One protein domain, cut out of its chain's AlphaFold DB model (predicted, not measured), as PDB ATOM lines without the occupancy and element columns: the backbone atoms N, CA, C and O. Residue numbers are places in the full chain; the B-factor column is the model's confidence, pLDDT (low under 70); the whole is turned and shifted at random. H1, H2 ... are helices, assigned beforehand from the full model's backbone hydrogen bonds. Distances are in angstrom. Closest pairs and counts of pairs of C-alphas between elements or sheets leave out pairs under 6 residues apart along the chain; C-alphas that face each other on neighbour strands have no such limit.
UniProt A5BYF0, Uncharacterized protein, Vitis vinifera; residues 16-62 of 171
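AT A GLANCE: This is residues 16 to 62 of the 171 residues of an uncharacterized protein of Vitis vinifera (UniProt A5BYF0). A long helix, H1, meets a shorter one, H2, at a corner near their ends, in the shape of a wide-open V with two unequal arms. The far parts of both arms stick out free: residues 16 to 38 of H1, and residues 53 to 62, of which 53 to 61 belong to H2. The printed part has 47 residues with two named helices, H1 then H2, and no named strand; its class is all helix. It is extended, with a radius of gyration of the C-alphas of 18.4 A and spans of 60 by 21 by 7 A.

HOW THE PARTS SIT: H1, residues 16 to 43, and H2, residues 46 to 61, are joined by a tight link of 2 residues. They are close but not clearly touching, with the closest C-alphas, those of Phe 42 and Gly 48, 5.7 A apart. Their lines stand at a steep tilt of 62 degrees, and they run the same way. In H1 and H2 every O i to N i+4 pair is within hydrogen-bond range.

IN THESE COORDINATES: H1 measures 40.5 A from C-alpha 16 at (139.403, 172.070, 72.382) to C-alpha 43 at (132.544, 138.086, 93.303). H2 measures 22.6 A and ends with C-alpha 61 at (117.843, 128.413, 107.842).

THE WHOLE: The two C-alphas farthest apart, those of Arg 16 and Gln 61, are 60.2 A apart. The printed part has no cut. Its mean pLDDT is 84.3, with residue 16 and residues 59 to 62 under 70.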
ATOM      1  N   ARG A  16     138.605 172.438  71.193       68.50
ATOM      2  CA  ARG A  16     139.403 172.070  72.382       68.50
ATOM      3  C   ARG A  16     138.560 171.830  73.639       68.50
ATOM      4  O   ARG A  16     138.866 170.934  74.418       68.50
ATOM      5  N   LEU A  17     137.496 172.613  73.834       76.50
ATOM      6  CA  LEU A  17     136.555 172.421  74.946       76.50
ATOM      7  C   LEU A  17     135.711 171.151  74.764       76.50
ATOM      8  O   LEU A  17     135.390 170.471  75.739       76.50
ATOM      9  N   GLU A  18     135.348 170.826  73.523       78.06
ATOM     10  CA  GLU A  18     134.607 169.609  73.191       78.06
ATOM     11  C   GLU A  18     135.490 168.358  73.338       78.06
ATOM     12  O   GLU A  18     135.050 167.375  73.931       78.06
ATOM     13  N   GLU A  19     136.755 168.418  72.911       79.88
ATOM     14  CA  GLU A  19     137.753 167.361  73.126       79.88
ATOM     15  C   GLU A  19     137.994 167.083  74.619       79.88
ATOM     16  O   GLU A  19     137.993 165.922  75.029       79.88
ATOM     17  N   GLU A  20     138.126 168.117  75.461       81.94
ATOM     18  CA  GLU A  20     138.245 167.932  76.916       81.94
ATOM     19  C   GLU A  20     136.986 167.309  77.534       81.94
ATOM     20  O   GLU A  20     137.086 166.466  78.431       81.94
ATOM     21  N   ARG A  21     135.790 167.679  77.052       83.56
ATOM     22  CA  ARG A  21     134.527 167.091  77.519       83.56
ATOM     23  C   ARG A  21     134.439 165.608  77.159       83.56
ATOM     24  O   ARG A  21     134.114 164.802  78.031       83.56
ATOM     25  N   ILE A  22     134.784 165.249  75.922       83.25
ATOM     26  CA  ILE A  22     134.811 163.856  75.454       83.25
ATOM     27  C   ILE A  22     135.849 163.049  76.248       83.25
ATOM     28  O   ILE A  22     135.530 161.970  76.743       83.25
ATOM     29  N   ALA A  23     137.048 163.595  76.471       87.94
ATOM     30  CA  ALA A  23     138.087 162.939  77.267       87.94
ATOM     31  C   ALA A  23     137.680 162.751  78.742       87.94
ATOM     32  O   ALA A  23     137.995 161.725  79.351       87.94
ATOM     33  N   SER A  24     136.957 163.709  79.332       87.62
ATOM     34  CA  SER A  24     136.441 163.610  80.705       87.62
ATOM     35  C   SER A  24     135.335 162.556  80.837       87.62
ATOM     36  O   SER A  24     135.338 161.755  81.780       87.62
ATOM     37  N   GLU A  25     134.410 162.514  79.874       88.12
ATOM     38  CA  GLU A  25     133.354 161.500  79.807       88.12
ATOM     39  C   GLU A  25     133.948 160.098  79.595       88.12
ATOM     40  O   GLU A  25     133.571 159.163  80.308       88.12
ATOM     41  N   GLU A  26     134.944 159.960  78.716       92.12
ATOM     42  CA  GLU A  26     135.670 158.705  78.495       92.12
ATOM     43  C   GLU A  26     136.429 158.261  79.755       92.12
ATOM     44  O   GLU A  26     136.338 157.099  80.161       92.12
ATOM     45  N   ALA A  27     137.121 159.176  80.441       91.25
ATOM     46  CA  ALA A  27     137.818 158.869  81.690       91.25
ATOM     47  C   ALA A  27     136.846 158.385  82.777       91.25
ATOM     48  O   ALA A  27     137.146 157.434  83.509       91.25
ATOM     49  N   ARG A  28     135.655 158.990  82.860       90.56
ATOM     50  CA  ARG A  28     134.601 158.577  83.795       90.56
ATOM     51  C   ARG A  28     134.009 157.217  83.422       90.56
ATOM     52  O   ARG A  28     133.802 156.399  84.319       90.56
ATOM     53  N   ALA A  29     133.779 156.956  82.136       92.88
ATOM     54  CA  ALA A  29     133.308 155.660  81.648       92.88
ATOM     55  C   ALA A  29     134.332 154.552  81.934       92.88
ATOM     56  O   ALA A  29     133.985 153.517  82.502       92.88
ATOM     57  N   LYS A  30     135.615 154.811  81.669       94.62
ATOM     58  CA  LYS A  30     136.718 153.883  81.948       94.62
ATOM     59  C   LYS A  30     136.900 153.626  83.443       94.62
ATOM     60  O   LYS A  30     137.179 152.497  83.846       94.62
ATOM     61  N   ALA A  31     136.709 154.644  84.282       90.25
ATOM     62  CA  ALA A  31     136.722 154.485  85.735       90.25
ATOM     63  C   ALA A  31     135.534 153.642  86.234       90.25
ATOM     64  O   ALA A  31     135.716 152.787  87.103       90.25
ATOM     65  N   ALA A  32     134.340 153.845  85.669       93.06
ATOM     66  CA  ALA A  32     133.154 153.057  85.998       93.06
ATOM     67  C   ALA A  32     133.313 151.587  85.578       93.06
ATOM     68  O   ALA A  32     133.046 150.690  86.376       93.06
ATOM     69  N   GLU A  33     133.831 151.331  84.375       92.88
ATOM     70  CA  GLU A  33     134.120 149.975  83.896       92.88
ATOM     71  C   GLU A  33     135.198 149.294  84.757       92.88
ATOM     72  O   GLU A  33     135.063 148.130  85.137       92.88
ATOM     73  N   ALA A  34     136.251 150.023  85.142       91.88
ATOM     74  CA  ALA A  34     137.280 149.500  86.041       91.88
ATOM     75  C   ALA A  34     136.720 149.158  87.433       91.88
ATOM     76  O   ALA A  34     137.156 148.180  88.046       91.88
ATOM     77  N   ALA A  35     135.752 149.929  87.936       92.00
ATOM     78  CA  ALA A  35     135.064 149.627  89.189       92.00
ATOM     79  C   ALA A  35     134.193 148.363  89.069       92.00
ATOM     80  O   ALA A  35     134.260 147.502  89.947       92.00
ATOM     81  N   GLN A  36     133.457 148.206  87.964       91.75
ATOM     82  CA  GLN A  36     132.657 147.004  87.693       91.75
ATOM     83  C   GLN A  36     133.534 145.753  87.585       91.75
ATOM     84  O   GLN A  36     133.290 144.771  88.281       91.75
ATOM     85  N   LYS A  37     134.637 145.817  86.828       94.56
ATOM     86  CA  LYS A  37     135.594 144.704  86.715       94.56
ATOM     87  C   LYS A  37     136.188 144.295  88.062       94.56
ATOM     88  O   LYS A  37     136.374 143.108  88.313       94.56
ATOM     89  N   ARG A  38     136.467 145.253  88.954       88.81
ATOM     90  CA  ARG A  38     136.931 144.953  90.323       88.81
ATOM     91  C   ARG A  38     135.855 144.261  91.156       88.81
ATOM     92  O   ARG A  38     136.183 143.346  91.909       88.81
ATOM     93  N   GLN A  39     134.597 144.672  91.017       84.12
ATOM     94  CA  GLN A  39     133.477 144.036  91.705       84.12
ATOM     95  C   GLN A  39     133.257 142.600  91.209       84.12
ATOM     96  O   GLN A  39     133.184 141.681  92.022       84.12
ATOM     97  N   GLU A  40     133.267 142.379  89.895       88.81
ATOM     98  CA  GLU A  40     133.154 141.043  89.298       88.81
ATOM     99  C   GLU A  40     134.319 140.130  89.704       88.81
ATOM    100  O   GLU A  40     134.102 138.974  90.065       88.81
ATOM    101  N   GLN A  41     135.555 140.641  89.716       90.75
ATOM    102  CA  GLN A  41     136.717 139.884  90.195       90.75
ATOM    103  C   GLN A  41     136.597 139.514  91.677       90.75
ATOM    104  O   GLN A  41     136.983 138.411  92.069       90.75
ATOM    105  N   PHE A  42     136.043 140.405  92.506       88.75
ATOM    106  CA  PHE A  42     135.778 140.106  93.909       88.75
ATOM    107  C   PHE A  42     134.697 139.028  94.062       88.75
ATOM    108  O   PHE A  42     134.893 138.077  94.823       88.75
ATOM    109  N   GLU A  43     133.604 139.103  93.303       86.44
ATOM    110  CA  GLU A  43     132.544 138.086  93.303       86.44
ATOM    111  C   GLU A  43     133.041 136.720  92.799       86.44
ATOM    112  O   GLU A  43     132.672 135.677  93.346       86.44
ATOM    113  N   GLN A  44     133.943 136.719  91.812       87.75
ATOM    114  CA  GLN A  44     134.632 135.528  91.308       87.75
ATOM    115  C   GLN A  44     135.791 135.061  92.204       87.75
ATOM    116  O   GLN A  44     136.398 134.022  91.932       87.75
ATOM    117  N   SER A  45     136.123 135.767  93.285       91.19
ATOM    118  CA  SER A  45     137.155 135.328  94.227       91.19
ATOM    119  C   SER A  45     136.627 134.248  95.182       91.19
ATOM    120  O   SER A  45     135.420 134.067  95.368       91.19
ATOM    121  N   ALA A  46     137.539 133.523  95.836       91.56
ATOM    122  CA  ALA A  46     137.168 132.560  96.875       91.56
ATOM    123  C   ALA A  46     136.394 133.224  98.033       91.56
ATOM    124  O   ALA A  46     135.457 132.627  98.562       91.56
ATOM    125  N   GLN A  47     136.742 134.470  98.373       85.94
ATOM    126  CA  GLN A  47     136.088 135.243  99.430       85.94
ATOM    127  C   GLN A  47     134.652 135.635  99.045       85.94
ATOM    128  O   GLN A  47     133.733 135.423  99.835       85.94
ATOM    129  N   GLY A  48     134.434 136.122  97.818       89.88
ATOM    130  CA  GLY A  48     133.099 136.472  97.317       89.88
ATOM    131  C   GLY A  48     132.167 135.260  97.219       89.88
ATOM    132  O   GLY A  48     131.028 135.296  97.693       89.88
ATOM    133  N   ARG A  49     132.678 134.133  96.702       85.31
ATOM    134  CA  ARG A  49     131.931 132.863  96.676       85.31
ATOM    135  C   ARG A  49     131.567 132.364  98.077       85.31
ATOM    136  O   ARG A  49     130.441 131.908  98.274       85.31
ATOM    137  N   ALA A  50     132.478 132.474  99.046       89.88
ATOM    138  CA  ALA A  50     132.207 132.100 100.433       89.88
ATOM    139  C   ALA A  50     131.118 132.986 101.064       89.88
ATOM    140  O   ALA A  50     130.190 132.458 101.676       89.88
ATOM    141  N   ALA A  51     131.167 134.305 100.850       87.06
ATOM    142  CA  ALA A  51     130.154 135.237 101.348       87.06
ATOM    143  C   ALA A  51     128.753 134.932 100.785       87.06
ATOM    144  O   ALA A  51     127.779 134.867 101.538       87.06
ATOM    145  N   ARG A  52     128.643 134.649  99.478       84.38
ATOM    146  CA  ARG A  52     127.366 134.269  98.846       84.38
ATOM    147  C   ARG A  52     126.838 132.929  99.366       84.38
ATOM    148  O   ARG A  52     125.637 132.792  99.593       84.38
ATOM    149  N   ALA A  53     127.717 131.949  99.576       84.50
ATOM    150  CA  ALA A  53     127.342 130.656 100.146       84.50
ATOM    151  C   ALA A  53     126.842 130.793 101.595       84.50
ATOM    152  O   ALA A  53     125.839 130.174 101.949       84.50
ATOM    153  N   GLN A  54     127.478 131.648 102.405       84.25
ATOM    154  CA  GLN A  54     127.032 131.961 103.767       84.25
ATOM    155  C   GLN A  54     125.666 132.663 103.772       84.25
ATOM    156  O   GLN A  54     124.774 132.240 104.506       84.25
ATOM    157  N   GLN A  55     125.454 133.658 102.904       76.44
ATOM    158  CA  GLN A  55     124.158 134.339 102.764       76.44
ATOM    159  C   GLN A  55     123.044 133.381 102.312       76.44
ATOM    160  O   GLN A  55     121.944 133.401 102.863       76.44
ATOM    161  N   ALA A  56     123.326 132.490 101.356       79.62
ATOM    162  CA  ALA A  56     122.366 131.484 100.903       79.62
ATOM    163  C   ALA A  56     122.080 130.413 101.973       79.62
ATOM    164  O   ALA A  56     120.953 129.925 102.061       79.62
ATOM    165  N   ALA A  57     123.067 130.047 102.796       76.50
ATOM    166  CA  ALA A  57     122.875 129.133 103.921       76.50
ATOM    167  C   ALA A  57     122.021 129.768 105.032       76.50
ATOM    168  O   ALA A  57     121.094 129.128 105.528       76.50
ATOM    169  N   MET A  58     122.257 131.045 105.354       71.06
ATOM    170  CA  MET A  58     121.433 131.819 106.293       71.06
ATOM    171  C   MET A  58     119.985 131.973 105.797       71.06
ATOM    172  O   MET A  58     119.050 131.792 106.574       71.06
ATOM    173  N   ALA A  59     119.771 132.206 104.498       67.44
ATOM    174  CA  ALA A  59     118.427 132.278 103.908       67.44
ATOM    175  C   ALA A  59     117.696 130.920 103.857       67.44
ATOM    176  O   ALA A  59     116.472 130.875 103.780       67.44
ATOM    177  N   LYS A  60     118.419 129.795 103.903       65.81
ATOM    178  CA  LYS A  60     117.813 128.455 103.992       65.81
ATOM    179  C   LYS A  60     117.496 128.048 105.433       65.81
ATOM    180  O   LYS A  60     116.549 127.293 105.640       65.81
ATOM    181  N   GLN A  61     118.209 128.583 106.430       58.09
ATOM    182  CA  GLN A  61     117.843 128.413 107.842       58.09
ATOM    183  C   GLN A  61     116.498 129.072 108.187       58.09
ATOM    184  O   GLN A  61     115.791 128.562 109.052       58.09
ATOM    185  N   SER A  62     116.077 130.126 107.476       53.47
ATOM    186  CA  SER A  62     114.746 130.730 107.666       53.47
ATOM    187  C   SER A  62     113.594 129.956 107.002       53.47
ATOM    188  O   SER A  62     112.438 130.235 107.313       53.47
TER     189      SER A  62